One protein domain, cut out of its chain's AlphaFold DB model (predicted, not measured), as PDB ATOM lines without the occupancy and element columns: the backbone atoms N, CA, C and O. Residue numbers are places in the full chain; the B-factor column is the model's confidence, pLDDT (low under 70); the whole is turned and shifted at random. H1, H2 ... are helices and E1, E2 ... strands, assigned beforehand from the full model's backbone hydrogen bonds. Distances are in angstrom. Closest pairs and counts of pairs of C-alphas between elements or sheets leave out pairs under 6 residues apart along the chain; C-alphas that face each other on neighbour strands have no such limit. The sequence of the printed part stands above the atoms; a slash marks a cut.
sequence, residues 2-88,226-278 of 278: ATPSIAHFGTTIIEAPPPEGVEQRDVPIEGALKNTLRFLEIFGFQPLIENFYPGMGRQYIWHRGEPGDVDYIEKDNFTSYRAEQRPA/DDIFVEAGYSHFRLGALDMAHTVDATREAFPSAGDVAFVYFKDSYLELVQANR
ATOM      1  N   ALA A   2     131.555 112.667 162.370       38.84
ATOM      2  CA  ALA A   2     132.250 111.774 161.453       38.84
ATOM      3  C   ALA A   2     131.415 111.562 160.182       38.84
ATOM      4  O   ALA A   2     130.199 111.382 160.268       38.84
ATOM      5  N   THR A   3     132.069 111.599 159.027       41.47
ATOM      6  CA  THR A   3     131.457 111.370 157.716       41.47
ATOM      7  C   THR A   3     130.858 109.951 157.656       41.47
ATOM      8  O   THR A   3     131.516 109.009 158.124       41.47
ATOM      9  N   PRO A   4     129.625 109.757 157.146       48.72
ATOM     10  CA  PRO A   4     128.995 108.440 157.101       48.72
ATOM     11  C   PRO A   4     129.753 107.515 156.143       48.72
ATOM     12  O   PRO A   4     129.688 107.649 154.939       48.72
ATOM     13  N   SER A   5     130.497 106.545 156.659       51.69
ATOM     14  CA  SER A   5     131.050 105.470 155.818       51.69
ATOM     15  C   SER A   5     129.913 104.649 155.209       51.69
ATOM     16  O   SER A   5     129.077 104.109 155.932       51.69
ATOM     17  N   ILE A   6     129.901 104.543 153.886       62.66
ATOM     18  CA  ILE A   6     129.082 103.565 153.179       62.66
ATOM     19  C   ILE A   6     129.856 102.248 153.183       62.66
ATOM     20  O   ILE A   6     131.071 102.246 152.971       62.66
ATOM     21  N   ALA A   7     129.174 101.133 153.445       69.69
ATOM     22  CA  ALA A   7     129.760  99.823 153.218       69.69
ATOM     23  C   ALA A   7     130.007  99.671 151.716       69.69
ATOM     24  O   ALA A   7     129.084  99.456 150.939       69.69
ATOM     25  N   HIS A   8     131.257  99.856 151.318       80.06
ATOM     26  CA  HIS A   8     131.675  99.873 149.930       80.06
ATOM     27  C   HIS A   8     132.938  99.045 149.798       80.06
ATOM     28  O   HIS A   8     133.880  99.221 150.577       80.06
ATOM     29  N   PHE A   9     132.978  98.196 148.781       84.62
ATOM     30  CA  PHE A   9     134.183  97.472 148.422       84.62
ATOM     31  C   PHE A   9     134.352  97.402 146.911       84.62
ATOM     32  O   PHE A   9     133.373  97.346 146.171       84.62
ATOM     33  N   GLY A  10     135.595  97.414 146.450       86.44
ATOM     34  CA  GLY A  10     135.928  97.449 145.038       86.44
ATOM     35  C   GLY A  10     136.900  96.359 144.637       86.44
ATOM     36  O   GLY A  10     137.677  95.906 145.475       86.44
ATOM     37  N   THR A  11     136.838  95.931 143.372       90.25
ATOM     38  CA  THR A  11     137.777  94.953 142.804       90.25
ATOM     39  C   THR A  11     138.316  95.387 141.445       90.25
ATOM     40  O   THR A  11     137.591  95.991 140.651       90.25
ATOM     41  N   THR A  12     139.584  95.058 141.182       90.69
ATOM     42  CA  THR A  12     140.218  95.237 139.867       90.69
ATOM     43  C   THR A  12     140.047  93.988 139.001       90.69
ATOM     44  O   THR A  12     140.366  92.874 139.419       90.69
ATOM     45  N   ILE A  13     139.593  94.164 137.761       94.44
ATOM     46  CA  ILE A  13     139.343  93.098 136.785       94.44
ATOM     47  C   ILE A  13     140.231  93.306 135.553       94.44
ATOM     48  O   ILE A  13     140.401  94.423 135.069       94.44
ATOM     49  N   ILE A  14     140.785  92.221 135.012       93.69
ATOM     50  CA  ILE A  14     141.553  92.276 133.761       93.69
ATOM     51  C   ILE A  14     140.615  92.549 132.592       93.69
ATOM     52  O   ILE A  14     139.613  91.855 132.408       93.69
ATOM     53  N   GLU A  15     140.996  93.501 131.752       93.56
ATOM     54  CA  GLU A  15     140.349  93.753 130.473       93.56
ATOM     55  C   GLU A  15     141.394  94.142 129.427       93.56
ATOM     56  O   GLU A  15     142.411  94.733 129.760       93.56
ATOM     57  N   ALA A  16     141.170  93.816 128.156       92.50
ATOM     58  CA  ALA A  16     142.046  94.281 127.086       92.50
ATOM     59  C   ALA A  16     141.720  95.739 126.704       92.50
ATOM     60  O   ALA A  16     140.552  96.132 126.760       92.50
ATOM     61  N   PRO A  17     142.709  96.537 126.262       93.38
ATOM     62  CA  PRO A  17     142.430  97.860 125.716       93.38
ATOM     63  C   PRO A  17     141.515  97.770 124.482       93.38
ATOM     64  O   PRO A  17     141.539  96.760 123.767       93.38
ATOM     65  N   PRO A  18     140.731  98.826 124.198       93.44
ATOM     66  CA  PRO A  18     139.894  98.875 123.010       93.44
ATOM     67  C   PRO A  18     140.767  98.782 121.746       93.44
ATOM     68  O   PRO A  18     141.892  99.294 121.738       93.44
ATOM     69  N   PRO A  19     140.268  98.169 120.656       93.69
ATOM     70  CA  PRO A  19     140.927  98.253 119.357       93.69
ATOM     71  C   PRO A  19     141.138  99.710 118.922       93.69
ATOM     72  O   PRO A  19     140.384 100.604 119.305       93.69
ATOM     73  N   GLU A  20     142.149  99.952 118.085       92.88
ATOM     74  CA  GLU A  20     142.452 101.301 117.596       92.88
ATOM     75  C   GLU A  20     141.225 101.940 116.920       92.88
ATOM     76  O   GLU A  20     140.600 101.349 116.039       92.88
ATOM     77  N   GLY A  21     140.879 103.157 117.351       91.75
ATOM     78  CA  GLY A  21     139.736 103.909 116.829       91.75
ATOM     79  C   GLY A  21     138.363 103.463 117.344       91.75
ATOM     80  O   GLY A  21     137.360 103.997 116.873       91.75
ATOM     81  N   VAL A  22     138.295 102.517 118.287       93.25
ATOM     82  CA  VAL A  22     137.048 102.092 118.942       93.25
ATOM     83  C   VAL A  22     136.925 102.767 120.306       93.25
ATOM     84  O   VAL A  22     137.848 102.735 121.118       93.25
ATOM     85  N   GLU A  23     135.768 103.370 120.578       90.94
ATOM     86  CA  GLU A  23     135.468 103.958 121.883       90.94
ATOM     87  C   GLU A  23     135.225 102.864 122.931       90.94
ATOM     88  O   GLU A  23     134.551 101.869 122.665       90.94
ATOM     89  N   GLN A  24     135.708 103.065 124.162       90.38
ATOM     90  CA  GLN A  24     135.616 102.050 125.224       90.38
ATOM     91  C   GLN A  24     134.175 101.588 125.498       90.38
ATOM     92  O   GLN A  24     133.940 100.420 125.798       90.38
ATOM     93  N   ARG A  25     133.200 102.495 125.385       90.69
ATOM     94  CA  ARG A  25     131.775 102.189 125.591       90.69
ATOM     95  C   ARG A  25     131.191 101.217 124.569       90.69
ATOM     96  O   ARG A  25     130.204 100.559 124.871       90.69
ATOM     97  N   ASP A  26     131.796 101.136 123.387       92.62
ATOM     98  CA  ASP A  26     131.328 100.282 122.298       92.62
ATOM     99  C   ASP A  26     131.992  98.897 122.343       92.62
ATOM    100  O   ASP A  26     131.574  97.982 121.632       92.62
ATOM    101  N   VAL A  27     133.010  98.714 123.194       92.94
ATOM    102  CA  VAL A  27     133.651  97.415 123.411       92.94
ATOM    103  C   VAL A  27     132.695  96.499 124.183       92.94
ATOM    104  O   VAL A  27     132.316  96.840 125.312       92.94
ATOM    105  N   PRO A  28     132.348  95.315 123.640       93.50
ATOM    106  CA  PRO A  28     131.491  94.349 124.319       93.50
ATOM    107  C   PRO A  28     131.997  93.981 125.717       93.50
ATOM    108  O   PRO A  28     133.201  93.879 125.955       93.50
ATOM    109  N   ILE A  29     131.066  93.762 126.644       94.62
ATOM    110  CA  ILE A  29     131.378  93.272 127.989       94.62
ATOM    111  C   ILE A  29     131.460  91.744 127.947       94.62
ATOM    112  O   ILE A  29     130.456  91.054 127.747       94.62
ATOM    113  N   GLU A  30     132.660  91.211 128.158       93.88
ATOM    114  CA  GLU A  30     132.959  89.780 128.069       93.88
ATOM    115  C   GLU A  30     133.799  89.292 129.267       93.88
ATOM    116  O   GLU A  30     134.143  90.058 130.170       93.88
ATOM    117  N   GLY A  31     134.093  87.989 129.301       93.00
ATOM    118  CA  GLY A  31     135.015  87.384 130.265       93.00
ATOM    119  C   GLY A  31     134.649  87.610 131.737       93.00
ATOM    120  O   GLY A  31     133.489  87.489 132.137       93.00
ATOM    121  N   ALA A  32     135.665  87.914 132.549       93.25
ATOM    122  CA  ALA A  32     135.526  88.100 133.992       93.25
ATOM    123  C   ALA A  32     134.592  89.265 134.348       93.25
ATOM    124  O   ALA A  32     133.794  89.127 135.272       93.25
ATOM    125  N   LEU A  33     134.616  90.369 133.586       94.94
ATOM    126  CA  LEU A  33     133.701  91.489 133.816       94.94
ATOM    127  C   LEU A  33     132.251  91.033 133.633       94.94
ATOM    128  O   LEU A  33     131.458  91.176 134.557       94.94
ATOM    129  N   LYS A  34     131.917  90.404 132.497       96.38
ATOM    130  CA  LYS A  34     130.561  89.885 132.239       96.38
ATOM    131  C   LYS A  34     130.076  88.961 133.356       96.38
ATOM    132  O   LYS A  34     128.961  89.118 133.847       96.38
ATOM    133  N   ASN A  35     130.920  88.015 133.761       97.44
ATOM    134  CA  ASN A  35     130.585  87.067 134.818       97.44
ATOM    135  C   ASN A  35     130.404  87.770 136.172       97.44
ATOM    136  O   ASN A  35     129.510  87.406 136.930       97.44
ATOM    137  N   THR A  36     131.196  88.807 136.457       96.75
ATOM    138  CA  THR A  36     131.074  89.619 137.678       96.75
ATOM    139  C   THR A  36     129.778  90.408 137.705       96.75
ATOM    140  O   THR A  36     129.067  90.360 138.706       96.75
ATOM    141  N   LEU A  37     129.405  91.062 136.603       96.19
ATOM    142  CA  LEU A  37     128.123  91.764 136.531       96.19
ATOM    143  C   LEU A  37     126.963  90.783 136.741       96.19
ATOM    144  O   LEU A  37     126.075  91.040 137.549       96.19
ATOM    145  N   ARG A  38     127.031  89.599 136.118       97.94
ATOM    146  CA  ARG A  38     126.018  88.554 136.299       97.94
ATOM    147  C   ARG A  38     125.947  88.024 137.736       97.94
ATOM    148  O   ARG A  38     124.858  87.808 138.265       97.94
ATOM    149  N   PHE A  39     127.098  87.838 138.382       98.06
ATOM    150  CA  PHE A  39     127.192  87.461 139.792       98.06
ATOM    151  C   PHE A  39     126.478  88.483 140.690       98.06
ATOM    152  O   PHE A  39     125.677  88.089 141.541       98.06
ATOM    153  N   LEU A  40     126.703  89.778 140.457       97.50
ATOM    154  CA  LEU A  40     126.077  90.867 141.210       97.50
ATOM    155  C   LEU A  40     124.564  90.944 140.963       97.50
ATOM    156  O   LEU A  40     123.795  91.045 141.921       97.50
ATOM    157  N   GLU A  41     124.119  90.814 139.712       97.69
ATOM    158  CA  GLU A  41     122.693  90.784 139.355       97.69
ATOM    159  C   GLU A  41     121.931  89.664 140.079       97.69
ATOM    160  O   GLU A  41     120.862  89.902 140.638       97.69
ATOM    161  N   ILE A  42     122.482  88.442 140.110       98.19
ATOM    162  CA  ILE A  42     121.865  87.302 140.815       98.19
ATOM    163  C   ILE A  42     121.736  87.585 142.316       98.19
ATOM    164  O   ILE A  42     120.764  87.154 142.940       98.19
ATOM    165  N   PHE A  43     122.688  88.325 142.885       97.62
ATOM    166  CA  PHE A  43     122.672  88.746 144.286       97.62
ATOM    167  C   PHE A  43     121.708  89.905 144.580       97.62
ATOM    168  O   PHE A  43     121.543  90.290 145.739       97.62
ATOM    169  N   GLY A  44     121.086  90.472 143.545       97.19
ATOM    170  CA  GLY A  44     120.135  91.573 143.651       97.19
ATOM    171  C   GLY A  44     120.761  92.967 143.618       97.19
ATOM    172  O   GLY A  44     120.081  93.926 143.975       97.19
ATOM    173  N   PHE A  45     122.028  93.104 143.215       97.06
ATOM    174  CA  PHE A  45     122.613  94.425 142.981       97.06
ATOM    175  C   PHE A  45     121.984  95.113 141.764       97.06
ATOM    176  O   PHE A  45     121.594  94.469 140.789       97.06
ATOM    177  N   GLN A  46     121.953  96.442 141.809       95.31
ATOM    178  CA  GLN A  46     121.501  97.322 140.740       95.31
ATOM    179  C   GLN A  46     122.625  98.289 140.331       95.31
ATOM    180  O   GLN A  46     123.402  98.710 141.198       95.31
ATOM    181  N   PRO A  47     122.745  98.639 139.036       91.50
ATOM    182  CA  PRO A  47     123.740  99.604 138.584       91.50
ATOM    183  C   PRO A  47     123.491 100.980 139.205       91.50
ATOM    184  O   PRO A  47     122.360 101.463 139.204       91.50
ATOM    185  N   LEU A  48     124.553 101.626 139.684       85.06
ATOM    186  CA  LEU A  48     124.514 102.977 140.246       85.06
ATOM    187  C   LEU A  48     125.228 103.982 139.338       85.06
ATOM    188  O   LEU A  48     124.656 105.004 138.963       85.06
ATOM    189  N   ILE A  49     126.487 103.698 138.995       85.38
ATOM    190  CA  ILE A  49     127.357 104.578 138.204       85.38
ATOM    191  C   ILE A  49     128.120 103.739 137.185       85.38
ATOM    192  O   ILE A  49     128.590 102.644 137.495       85.38
ATOM    193  N   GLU A  50     128.297 104.303 135.995       89.00
ATOM    194  CA  GLU A  50     129.188 103.795 134.959       89.00
ATOM    195  C   GLU A  50     130.142 104.915 134.528       89.00
ATOM    196  O   GLU A  50     129.696 105.993 134.128       89.00
ATOM    197  N   ASN A  51     131.450 104.660 134.604       85.44
ATOM    198  CA  ASN A  51     132.491 105.582 134.154       85.44
ATOM    199  C   ASN A  51     133.435 104.891 133.164       85.44
ATOM    200  O   ASN A  51     133.739 103.706 133.286       85.44
ATOM    201  N   PHE A  52     133.960 105.659 132.213       86.88
ATOM    202  CA  PHE A  52     134.929 105.189 131.225       86.88
ATOM    203  C   PHE A  52     136.176 106.068 131.279       86.88
ATOM    204  O   PHE A  52     136.073 107.289 131.160       86.88
ATOM    205  N   TYR A  53     137.341 105.445 131.432       84.31
ATOM    206  CA  TYR A  53     138.627 106.114 131.598       84.31
ATOM    207  C   TYR A  53     139.526 105.809 130.393       84.31
ATOM    208  O   TYR A  53     140.115 104.722 130.326       84.31
ATOM    209  N   PRO A  54     139.647 106.743 129.428       81.75
ATOM    210  CA  PRO A  54     140.481 106.548 128.247       81.75
ATOM    211  C   PRO A  54     141.915 106.151 128.614       81.75
ATOM    212  O   PRO A  54     142.564 106.808 129.425       81.75
ATOM    213  N   GLY A  55     142.408 105.066 128.011       83.62
ATOM    214  CA  GLY A  55     143.759 104.549 128.251       83.62
ATOM    215  C   GLY A  55     143.943 103.755 129.551       83.62
ATOM    216  O   GLY A  55     145.065 103.334 129.823       83.62
ATOM    217  N   MET A  56     142.879 103.526 130.329       86.44
ATOM    218  CA  MET A  56     142.960 102.810 131.606       86.44
ATOM    219  C   MET A  56     141.953 101.661 131.731       86.44
ATOM    220  O   MET A  56     142.372 100.539 132.011       86.44
ATOM    221  N   GLY A  57     140.660 101.924 131.513       90.25
ATOM    222  CA  GLY A  57     139.596 100.932 131.693       90.25
ATOM    223  C   GLY A  57     138.210 101.540 131.909       90.25
ATOM    224  O   GLY A  57     137.943 102.678 131.514       90.25
ATOM    225  N   ARG A  58     137.303 100.780 132.525       91.69
ATOM    226  CA  ARG A  58     135.927 101.195 132.853       91.69
ATOM    227  C   ARG A  58     135.547 100.802 134.274       91.69
ATOM    228  O   ARG A  58     136.073  99.843 134.820       91.69
ATOM    229  N   GLN A  59     134.623 101.549 134.859       89.62
ATOM    230  CA  GLN A  59     134.182 101.379 136.235       89.62
ATOM    231  C   GLN A  59     132.672 101.209 136.292       89.62
ATOM    232  O   GLN A  59     131.938 101.983 135.678       89.62
ATOM    233  N   TYR A  60     132.230 100.245 137.092       90.31
ATOM    234  CA  TYR A  60     130.832 100.040 137.430       90.31
ATOM    235  C   TYR A  60     130.658 100.017 138.940       90.31
ATOM    236  O   TYR A  60     131.089  99.065 139.595       90.31
ATOM    237  N   ILE A  61     129.959 101.013 139.475       88.25
ATOM    238  CA  ILE A  61     129.510 100.997 140.865       88.25
ATOM    239  C   ILE A  61     128.080 100.474 140.884       88.25
ATOM    240  O   ILE A  61     127.225 100.941 140.132       88.25
ATOM    241  N   TRP A  62     127.832  99.505 141.751       93.31
ATOM    242  CA  TRP A  62     126.541  98.877 141.987       93.31
ATOM    243  C   TRP A  62     126.135  99.080 143.437       93.31
ATOM    244  O   TRP A  62     126.999  99.197 144.304       93.31
ATOM    245  N   HIS A  63     124.839  99.041 143.717       93.06
ATOM    246  CA  HIS A  63     124.325  99.018 145.084       93.06
ATOM    247  C   HIS A  63     123.305  97.900 145.274       93.06
ATOM    248  O   HIS A  63     122.689  97.433 144.317       93.06
ATOM    249  N   ARG A  64     123.108  97.475 146.518       93.94
ATOM    250  CA  ARG A  64     122.019  96.582 146.907       93.94
ATOM    251  C   ARG A  64     121.395  97.081 148.201       93.94
ATOM    252  O   ARG A  64     122.122  97.349 149.153       93.94
ATOM    253  N   GLY A  65     120.066  97.144 148.224       90.62
ATOM    254  CA  GLY A  65     119.304  97.775 149.300       90.62
ATOM    255  C   GLY A  65     119.287  99.301 149.180       90.62
ATOM    256  O   GLY A  65     119.854  99.876 148.243       90.62
ATOM    257  N   GLU A  66     118.658  99.935 150.159       89.00
ATOM    258  CA  GLU A  66     118.554 101.386 150.323       89.00
ATOM    259  C   GLU A  66     119.483 101.878 151.448       89.00
ATOM    260  O   GLU A  66     119.680 101.143 152.408       89.00
ATOM    261  N   PRO A  67     119.995 103.126 151.443       81.62
ATOM    262  CA  PRO A  67     120.967 103.621 152.437       81.62
ATOM    263  C   PRO A  67     120.590 103.502 153.929       81.62
ATOM    264  O   PRO A  67     121.443 103.697 154.795       81.62
ATOM    265  N   GLY A  68     119.321 103.236 154.252       81.81
ATOM    266  CA  GLY A  68     118.853 102.981 155.619       81.81
ATOM    267  C   GLY A  68     118.795 101.501 156.013       81.81
ATOM    268  O   GLY A  68     118.589 101.202 157.191       81.81
ATOM    269  N   ASP A  69     118.955 100.590 155.056       88.94
ATOM    270  CA  ASP A  69     118.882  99.153 155.279       88.94
ATOM    271  C   ASP A  69     120.128  98.654 156.011       88.94
ATOM    272  O   ASP A  69     121.250  99.117 155.801       88.94
ATOM    273  N   VAL A  70     119.940  97.659 156.878       90.12
ATOM    274  CA  VAL A  70     121.035  97.077 157.668       90.12
ATOM    275  C   VAL A  70     122.026  96.275 156.828       90.12
ATOM    276  O   VAL A  70     123.065  95.889 157.347       90.12
ATOM    277  N   ASP A  71     121.702  95.965 155.577       90.00
ATOM    278  CA  ASP A  71     122.538  95.224 154.636       90.00
ATOM    279  C   ASP A  71     122.768  95.983 153.318       90.00
ATOM    280  O   ASP A  71     123.163  95.368 152.317       90.00
ATOM    281  N   TYR A  72     122.590  97.313 153.356       89.88
ATOM    282  CA  TYR A  72     122.927  98.221 152.266       89.88
ATOM    283  C   TYR A  72     124.409  98.177 151.930       89.88
ATOM    284  O   TYR A  72     125.258  98.421 152.786       89.88
ATOM    285  N   ILE A  73     124.740  97.906 150.676       90.19
ATOM    286  CA  ILE A  73     126.135  97.757 150.286       90.19
ATOM    287  C   ILE A  73     126.370  98.222 148.858       90.19
ATOM    288  O   ILE A  73     125.535  98.006 147.978       90.19
ATOM    289  N   GLU A  74     127.529  98.826 148.634       90.31
ATOM    290  CA  GLU A  74     128.023  99.196 147.315       90.31
ATOM    291  C   GLU A  74     129.193  98.308 146.883       90.31
ATOM    292  O   GLU A  74     130.052  97.933 147.686       90.31
ATOM    293  N   LYS A  75     129.238  98.011 145.583       91.38
ATOM    294  CA  LYS A  75     130.323  97.283 144.927       91.38
ATOM    295  C   LYS A  75     130.887  98.108 143.783       91.38
ATOM    296  O   LYS A  75     130.156  98.391 142.840       91.38
ATOM    297  N   ASP A  76     132.180  98.391 143.806       90.19
ATOM    298  CA  ASP A  76     132.915  98.944 142.667       90.19
ATOM    299  C   ASP A  76     133.618  97.836 141.869       90.19
ATOM    300  O   ASP A  76     134.266  96.955 142.430       90.19
ATOM    301  N   ASN A  77     133.478  97.841 140.552       91.19
ATOM    302  CA  ASN A  77     134.217  96.967 139.653       91.19
ATOM    303  C   ASN A  77     134.965  97.844 138.665       91.19
ATOM    304  O   ASN A  77     134.346  98.446 137.786       91.19
ATOM    305  N   PHE A  78     136.284  97.884 138.796       91.50
ATOM    306  CA  PHE A  78     137.154  98.622 137.898       91.50
ATOM    307  C   PHE A  78     137.877  97.645 136.980       91.50
ATOM    308  O   PHE A  78     138.526  96.715 137.453       91.50
ATOM    309  N   THR A  79     137.798  97.834 135.668       93.56
ATOM    310  CA  THR A  79     138.657  97.103 134.739       93.56
ATOM    311  C   THR A  79     139.956  97.849 134.502       93.56
ATOM    312  O   THR A  79     139.974  99.074 134.483       93.56
ATOM    313  N   SER A  80     141.048  97.121 134.281       91.94
ATOM    314  CA  SER A  80     142.338  97.715 133.941       91.94
ATOM    315  C   SER A  80     143.008  96.971 132.796       91.94
ATOM    316  O   SER A  80     143.128  95.745 132.822       91.94
ATOM    317  N   TYR A  81     143.526  97.735 131.831       92.75
ATOM    318  CA  TYR A  81     144.335  97.213 130.721       92.75
ATOM    319  C   TYR A  81     145.732  96.761 131.134       92.75
ATOM    320  O   TYR A  81     146.427  96.101 130.363       92.75
ATOM    321  N   ARG A  82     146.164  97.166 132.330       91.81
ATOM    322  CA  ARG A  82     147.463  96.820 132.912       91.81
ATOM    323  C   ARG A  82     147.350  95.713 133.954       91.81
ATOM    324  O   ARG A  82     148.380  95.294 134.469       91.81
ATOM    325  N   ALA A  83     146.132  95.287 134.297       91.69
ATOM    326  CA  ALA A  83     145.939  94.250 135.294       91.69
ATOM    327  C   ALA A  83     146.406  92.893 134.767       91.69
ATOM    328  O   ALA A  83     146.090  92.484 133.651       91.69
ATOM    329  N   GLU A  84     147.119  92.174 135.620       92.19
ATOM    330  CA  GLU A  84     147.642  90.844 135.371       92.19
ATOM    331  C   GLU A  84     147.162  89.883 136.457       92.19
ATOM    332  O   GLU A  84     146.771  90.275 137.563       92.19
ATOM    333  N   GLN A  85     147.176  88.590 136.129       91.56
ATOM    334  CA  GLN A  85     146.846  87.560 137.104       91.56
ATOM    335  C   GLN A  85     147.925  87.491 138.180       91.56
ATOM    336  O   GLN A  85     149.118  87.417 137.877       91.56
ATOM    337  N   ARG A  86     147.484  87.448 139.438       86.50
ATOM    338  CA  ARG A  86     148.366  87.256 140.590       86.50
ATOM    339  C   ARG A  86     149.177  85.963 140.437       86.50
ATOM    340  O   ARG A  86     148.608  84.935 140.056       86.50
ATOM    341  N   PRO A  87     150.475  85.952 140.796       87.56
ATOM    342  CA  PRO A  87     151.242  84.720 140.884       87.56
ATOM    343  C   PRO A  87     150.565  83.740 141.843       87.56
ATOM    344  O   PRO A  87     150.185  84.111 142.958       87.56
ATOM    345  N   ALA A  88     150.436  82.482 141.428       86.88
ATOM    346  CA  ALA A  88     149.867  81.449 142.284       86.88
ATOM    347  C   ALA A  88     150.711  81.274 143.556       86.88
ATOM    348  O   ALA A  88     151.941  81.244 143.502       86.88
ATOM    349  N   ASP A 226     151.956  96.997 145.091       68.12
ATOM    350  CA  ASP A 226     151.243  98.135 145.665       68.12
ATOM    351  C   ASP A 226     150.425  98.895 144.598       68.12
ATOM    352  O   ASP A 226     149.575  99.717 144.936       68.12
ATOM    353  N   ASP A 227     150.636  98.601 143.303       72.94
ATOM    354  CA  ASP A 227     149.846  99.153 142.190       72.94
ATOM    355  C   ASP A 227     148.536  98.369 142.023       72.94
ATOM    356  O   ASP A 227     148.488  97.292 141.419       72.94
ATOM    357  N   ILE A 228     147.459  98.957 142.541       70.75
ATOM    358  CA  ILE A 228     146.107  98.388 142.560       70.75
ATOM    359  C   ILE A 228     145.530  98.149 141.158       70.75
ATOM    360  O   ILE A 228     144.614  97.343 140.987       70.75
ATOM    361  N   PHE A 229     146.060  98.843 140.147       79.44
ATOM    362  CA  PHE A 229     145.614  98.738 138.761       79.44
ATOM    363  C   PHE A 229     146.334  97.622 138.000       79.44
ATOM    364  O   PHE A 229     145.918  97.280 136.894       79.44
ATOM    365  N   VAL A 230     147.408  97.061 138.559       83.50
ATOM    366  CA  VAL A 230     148.181  95.966 137.950       83.50
ATOM    367  C   VAL A 230     147.740  94.602 138.480       83.50
ATOM    368  O   VAL A 230     148.026  93.578 137.869       83.50
ATOM    369  N   GLU A 231     146.984  94.556 139.572       83.94
ATOM    370  CA  GLU A 231     146.642  93.302 140.232       83.94
ATOM    371  C   GLU A 231     145.167  92.923 140.051       83.94
ATOM    372  O   GLU A 231     144.270  93.532 140.626       83.94
ATOM    373  N   ALA A 232     144.906  91.867 139.279       86.75
ATOM    374  CA  ALA A 232     143.570  91.286 139.179       86.75
ATOM    375  C   ALA A 232     143.110  90.709 140.524       86.75
ATOM    376  O   ALA A 232     143.888  90.064 141.231       86.75
ATOM    377  N   GLY A 233     141.845  90.932 140.879       83.12
ATOM    378  CA  GLY A 233     141.309  90.557 142.186       83.12
ATOM    379  C   GLY A 233     141.866  91.401 143.335       83.12
ATOM    380  O   GLY A 233     141.586  91.091 144.493       83.12
ATOM    381  N   TYR A 234     142.641  92.463 143.049       80.25
ATOM    382  CA  TYR A 234     142.946  93.474 144.057       80.25
ATOM    383  C   TYR A 234     141.651  94.015 144.623       80.25
ATOM    384  O   TYR A 234     140.729  94.315 143.867       80.25
ATOM    385  N   SER A 235     141.630  94.188 145.938       76.31
ATOM    386  CA  SER A 235     140.462  94.649 146.654       76.31
ATOM    387  C   SER A 235     140.736  95.883 147.479       76.31
ATOM    388  O   SER A 235     141.771  96.005 148.135       76.31
ATOM    389  N   HIS A 236     139.760  96.781 147.489       74.75
ATOM    390  CA  HIS A 236     139.735  97.935 148.372       74.75
ATOM    391  C   HIS A 236     138.366  98.066 149.030       74.75
ATOM    392  O   HIS A 236     137.386  97.460 148.606       74.75
ATOM    393  N   PHE A 237     138.291  98.869 150.080       76.12
ATOM    394  CA  PHE A 237     137.045  99.195 150.758       76.12
ATOM    395  C   PHE A 237     137.125 100.603 151.324       76.12
ATOM    396  O   PHE A 237     138.221 101.117 151.548       76.12
ATOM    397  N   ARG A 238     135.965 101.225 151.550       75.19
ATOM    398  CA  ARG A 238     135.890 102.613 152.024       75.19
ATOM    399  C   ARG A 238     135.465 102.659 153.485       75.19
ATOM    400  O   ARG A 238     134.408 102.155 153.851       75.19
ATOM    401  N   LEU A 239     136.278 103.307 154.318       68.12
ATOM    402  CA  LEU A 239     135.959 103.620 155.713       68.12
ATOM    403  C   LEU A 239     136.037 105.127 155.914       68.12
ATOM    404  O   LEU A 239     136.984 105.755 155.475       68.12
ATOM    405  N   GLY A 240     135.067 105.716 156.602       65.62
ATOM    406  CA  GLY A 240     135.067 107.144 156.906       65.62
ATOM    407  C   GLY A 240     135.993 107.458 158.077       65.62
ATOM    408  O   GLY A 240     135.793 106.941 159.179       65.62
ATOM    409  N   ALA A 241     136.967 108.337 157.852       65.56
ATOM    410  CA  ALA A 241     137.891 108.803 158.881       65.56
ATOM    411  C   ALA A 241     137.215 109.692 159.945       65.56
ATOM    412  O   ALA A 241     136.203 110.355 159.686       65.56
ATOM    413  N   LEU A 242     137.790 109.718 161.153       65.75
ATOM    414  CA  LEU A 242     137.379 110.647 162.213       65.75
ATOM    415  C   LEU A 242     137.950 112.059 162.016       65.75
ATOM    416  O   LEU A 242     137.261 113.037 162.312       65.75
ATOM    417  N   ASP A 243     139.178 112.158 161.506       67.44
ATOM    418  CA  ASP A 243     139.877 113.415 161.228       67.44
ATOM    419  C   ASP A 243     140.180 113.531 159.732       67.44
ATOM    420  O   ASP A 243     141.173 113.018 159.220       67.44
ATOM    421  N   MET A 244     139.289 114.214 159.016       63.12
ATOM    422  CA  MET A 244     139.428 114.418 157.576       63.12
ATOM    423  C   MET A 244     140.628 115.295 157.211       63.12
ATOM    424  O   MET A 244     141.200 115.100 156.143       63.12
ATOM    425  N   ALA A 245     141.006 116.259 158.058       66.31
ATOM    426  CA  ALA A 245     142.123 117.154 157.762       66.31
ATOM    427  C   ALA A 245     143.442 116.382 157.823       66.31
ATOM    428  O   ALA A 245     144.220 116.418 156.873       66.31
ATOM    429  N   HIS A 246     143.625 115.593 158.885       65.94
ATOM    430  CA  HIS A 246     144.771 114.703 159.007       65.94
ATOM    431  C   HIS A 246     144.848 113.695 157.850       65.94
ATOM    432  O   HIS A 246     145.911 113.529 157.257       65.94
ATOM    433  N   THR A 247     143.726 113.067 157.476       59.84
ATOM    434  CA  THR A 247     143.687 112.130 156.339       59.84
ATOM    435  C   THR A 247     144.114 112.796 155.030       59.84
ATOM    436  O   THR A 247     144.870 112.205 154.258       59.84
ATOM    437  N   VAL A 248     143.669 114.030 154.773       63.03
ATOM    438  CA  VAL A 248     144.070 114.790 153.578       63.03
ATOM    439  C   VAL A 248     145.568 115.093 153.596       63.03
ATOM    440  O   VAL A 248     146.235 114.903 152.578       63.03
ATOM    441  N   ASP A 249     146.102 115.537 154.733       64.62
ATOM    442  CA  ASP A 249     147.515 115.892 154.860       64.62
ATOM    443  C   ASP A 249     148.426 114.668 154.693       64.62
ATOM    444  O   ASP A 249     149.353 114.705 153.881       64.62
ATOM    445  N   ALA A 250     148.107 113.554 155.359       61.69
ATOM    446  CA  ALA A 250     148.835 112.291 155.222       61.69
ATOM    447  C   ALA A 250     148.807 111.760 153.776       61.69
ATOM    448  O   ALA A 250     149.816 111.278 153.261       61.69
ATOM    449  N   THR A 251     147.671 111.901 153.085       55.03
ATOM    450  CA  THR A 251     147.539 111.487 151.679       55.03
ATOM    451  C   THR A 251     148.418 112.335 150.758       55.03
ATOM    452  O   THR A 251     149.104 111.802 149.888       55.03
ATOM    453  N   ARG A 252     148.452 113.658 150.962       62.22
ATOM    454  CA  ARG A 252     149.312 114.565 150.182       62.22
ATOM    455  C   ARG A 252     150.797 114.301 150.405       62.22
ATOM    456  O   ARG A 252     151.574 114.438 149.463       62.22
ATOM    457  N   GLU A 253     151.186 113.934 151.625       58.69
ATOM    458  CA  GLU A 253     152.560 113.536 151.938       58.69
ATOM    459  C   GLU A 253     152.951 112.247 151.205       58.69
ATOM    460  O   GLU A 253     154.029 112.182 150.616       58.69
ATOM    461  N   ALA A 254     152.066 111.247 151.193       51.72
ATOM    462  CA  ALA A 254     152.314 109.975 150.521       51.72
ATOM    463  C   ALA A 254     152.338 110.102 148.983       51.72
ATOM    464  O   ALA A 254     153.108 109.409 148.319       51.72
ATOM    465  N   PHE A 255     151.549 111.020 148.405       50.50
ATOM    466  CA  PHE A 255     151.394 111.184 146.953       50.50
ATOM    467  C   PHE A 255     151.625 112.626 146.466       50.50
ATOM    468  O   PHE A 255     150.710 113.271 145.943       50.50
ATOM    469  N   PRO A 256     152.857 113.150 146.550       50.69
ATOM    470  CA  PRO A 256     153.130 114.559 146.265       50.69
ATOM    471  C   PRO A 256     152.958 114.949 144.783       50.69
ATOM    472  O   PRO A 256     152.828 116.132 144.473       50.69
ATOM    473  N   SER A 257     152.963 113.983 143.852       42.28
ATOM    474  CA  SER A 257     152.952 114.211 142.395       42.28
ATOM    475  C   SER A 257     151.613 113.947 141.696       42.28
ATOM    476  O   SER A 257     151.528 114.128 140.484       42.28
ATOM    477  N   ALA A 258     150.574 113.509 142.411       38.81
ATOM    478  CA  ALA A 258     149.330 113.045 141.789       38.81
ATOM    479  C   ALA A 258     148.376 114.167 141.314       38.81
ATOM    480  O   ALA A 258     147.305 113.880 140.778       38.81
ATOM    481  N   GLY A 259     148.746 115.446 141.472       38.31
ATOM    482  CA  GLY A 259     147.842 116.571 141.193       38.31
ATOM    483  C   GLY A 259     146.512 116.437 141.954       38.31
ATOM    484  O   GLY A 259     146.416 115.692 142.925       38.31
ATOM    485  N   ASP A 260     145.455 117.107 141.497       32.53
ATOM    486  CA  ASP A 260     144.102 116.955 142.066       32.53
ATOM    487  C   ASP A 260     143.456 115.568 141.778       32.53
ATOM    488  O   ASP A 260     142.268 115.381 142.030       32.53
ATOM    489  N   VAL A 261     144.203 114.585 141.247       28.38
ATOM    490  CA  VAL A 261     143.692 113.300 140.709       28.38
ATOM    491  C   VAL A 261     144.002 112.096 141.623       28.38
ATOM    492  O   VAL A 261     143.948 110.949 141.202       28.38
ATOM    493  N   ALA A 262     144.253 112.318 142.915       26.30
ATOM    494  CA  ALA A 262     144.323 111.253 143.931       26.30
ATOM    495  C   ALA A 262     143.071 111.200 144.820       26.30
ATOM    496  O   ALA A 262     143.175 110.982 146.020       26.30
ATOM    497  N   PHE A 263     141.889 111.498 144.276       35.38
ATOM    498  CA  PHE A 263     140.681 111.674 145.081       35.38
ATOM    499  C   PHE A 263     139.428 111.393 144.236       35.38
ATOM    500  O   PHE A 263     139.079 112.215 143.388       35.38
ATOM    501  N   VAL A 264     138.686 110.303 144.473       30.62
ATOM    502  CA  VAL A 264     137.277 110.253 144.031       30.62
ATOM    503  C   VAL A 264     136.381 110.848 145.107       30.62
ATOM    504  O   VAL A 264     135.970 110.172 146.050       30.62
ATOM    505  N   TYR A 265     136.125 112.157 144.984       29.70
ATOM    506  CA  TYR A 265     135.381 112.949 145.962       29.70
ATOM    507  C   TYR A 265     133.906 112.567 145.955       29.70
ATOM    508  O   TYR A 265     133.097 113.210 145.295       29.70
ATOM    509  N   PHE A 266     133.536 111.536 146.716       33.59
ATOM    510  CA  PHE A 266     132.144 111.322 147.078       33.59
ATOM    511  C   PHE A 266     131.864 112.138 148.328       33.59
ATOM    512  O   PHE A 266     132.505 111.988 149.366       33.59
ATOM    513  N   LYS A 267     130.912 113.053 148.184       25.19
ATOM    514  CA  LYS A 267     130.531 114.109 149.127       25.19
ATOM    515  C   LYS A 267     130.264 113.623 150.563       25.19
ATOM    516  O   LYS A 267     130.215 114.457 151.459       25.19
ATOM    517  N   ASP A 268     130.170 112.309 150.777       26.22
ATOM    518  CA  ASP A 268     129.750 111.693 152.024       26.22
ATOM    519  C   ASP A 268     130.560 110.449 152.459       26.22
ATOM    520  O   ASP A 268     130.099 109.769 153.358       26.22
ATOM    521  N   SER A 269     131.749 110.111 151.923       25.95
ATOM    522  CA  SER A 269     132.620 109.053 152.517       25.95
ATOM    523  C   SER A 269     134.016 108.964 151.887       25.95
ATOM    524  O   SER A 269     134.145 109.052 150.673       25.95
ATOM    525  N   TYR A 270     135.064 108.741 152.700       38.78
ATOM    526  CA  TYR A 270     136.427 108.516 152.196       38.78
ATOM    527  C   TYR A 270     137.347 107.696 153.094       38.78
ATOM    528  O   TYR A 270     137.659 108.129 154.205       38.78
ATOM    529  N   LEU A 271     137.860 106.619 152.491       35.38
ATOM    530  CA  LEU A 271     139.280 106.291 152.337       35.38
ATOM    531  C   LEU A 271     139.355 105.223 151.230       35.38
ATOM    532  O   LEU A 271     138.911 104.101 151.443       35.38
ATOM    533  N   GLU A 272     139.848 105.564 150.044       35.69
ATOM    534  CA  GLU A 272     140.316 104.573 149.071       35.69
ATOM    535  C   GLU A 272     141.803 104.404 149.386       35.69
ATOM    536  O   GLU A 272     142.595 105.314 149.153       35.69
ATOM    537  N   LEU A 273     142.180 103.301 150.037       33.31
ATOM    538  CA  LEU A 273     143.589 102.939 150.213       33.31
ATOM    539  C   LEU A 273     144.146 102.541 148.840       33.31
ATOM    540  O   LEU A 273     144.292 101.361 148.521       33.31
ATOM    541  N   VAL A 274     144.446 103.544 148.019       30.39
ATOM    542  CA  VAL A 274     145.565 103.454 147.089       30.39
ATOM    543  C   VAL A 274     146.786 103.716 147.959       30.39
ATOM    544  O   VAL A 274     146.873 104.745 148.627       30.39
ATOM    545  N   GLN A 275     147.673 102.738 148.061       28.28
ATOM    546  CA  GLN A 275     148.890 102.847 148.853       28.28
ATOM    547  C   GLN A 275     149.953 103.590 148.033       28.28
ATOM    548  O   GLN A 275     150.080 103.354 146.832       28.28
ATOM    549  N   ALA A 276     150.697 104.502 148.662       21.02
ATOM    550  CA  ALA A 276     151.992 104.943 148.153       21.02
ATOM    551  C   ALA A 276     153.061 104.333 149.043       21.02
ATOM    552  O   ALA A 276     152.959 104.344 150.272       21.02
ATOM    553  N   ASN A 277     154.080 103.813 148.384       23.97
ATOM    554  CA  ASN A 277     155.206 103.132 148.988       23.97
ATOM    555  C   ASN A 277     156.082 104.071 149.818       23.97
ATOM    556  O   ASN A 277     156.229 105.257 149.517       23.97
ATOM    557  N   ARG A 278     156.752 103.473 150.804       25.73
ATOM    558  CA  ARG A 278     158.184 103.710 150.981       25.73
ATOM    559  C   ARG A 278     158.948 102.613 150.263       25.73
ATOM    560  O   ARG A 278     158.480 101.458 150.342       25.73
TER     561      ARG A 278
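AT A GLANCE: This is residues 2 to 88 and 226 to 278 of the 278 residues of an uncharacterized protein of Gammaproteobacteria bacterium (UniProt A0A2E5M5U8). Look first for one twisted sheet of five strands, with the helix H1 packed lengthwise over one of its faces; the second helix, H2, lies away from the sheet, after the short edge strand E5. Two long stretches with no named element, residues 15 to 30 and 255 to 278, complete the picture. The printed part has 140 residues, with elements in the order E1, H1, E2, E3, E4, E5, H2; the sheet runs E2, E3, E4, E1, E5 and is mixed. The class is mixed, helices and strands, with 58 residues in named elements, under half of those printed. The whole is compact, with a radius of gyration of the C-alphas of 16.1 A and spans of 43 by 39 by 33 A.

IN THESE COORDINATES: Begin in the sheet with E2, residues 46 to 53, 21.3 A long; E3, residues 57 to 64, measures 23.7 A and E4, residues 73 to 80, 23.0 A. Find C-alpha 8 at (131.675, 99.873, 149.930); from there E1 runs 20.4 A to residue 14. E5 is residues 235 to 238. H1, residues 31 to 42, runs 16.9 A from C-alpha 31 at (135.015, 87.384, 130.265). H2, residues 244 to 254, runs 15.3 A and ends at C-alpha 254, (152.314, 109.975, 150.521).

HOW THE PARTS SIT: E2, E3 and E4 form a meander, each strand the antiparallel neighbour of the one before, and both steps are hairpins. Look for N 51 and O 59 at 2.9 A between E2 and E3, and for N 62 and O 75 at 2.8 A between E3 and E4. E4 and E1 are parallel at 23 degrees, with N 13 and O 78 2.8 A apart. E1 and the edge strand E5 are antiparallel at 153 degrees, with N 10 and O 236 at 2.8 A. H1 is on the sheet at a height of 8.8 A, over E3 and E4, in two layers, a helix on one face of a sheet. It runs along the strands, at 10 degrees to E4 on the local plane. The closest C-alphas of E1 and H1 are those of Ile 13 and Leu 33, 6.6 A apart. E1, H1 and E2 make a split strand-helix-strand unit, two strands running the same way with E3 and E4 between them, and its crossover is right-handed. H2 is not on the sheet and is apart from H1. In H1 and H2 every O i to N i+4 pair is within hydrogen-bond range.

THE WHOLE: The C-alphas farthest apart are those of Ala 2 and Glu 20, 46.2 A. Residues 89 to 225 are not printed, and C-alphas 88 and 226 stand 17.1 A apart across the cut. The link from E1 to H1, 16 residues, is long. Look to the B-factor column for pLDDT: its mean over the printed part is 75.1, and residues 2 to 7, 226 and 239 to 278 are under 70.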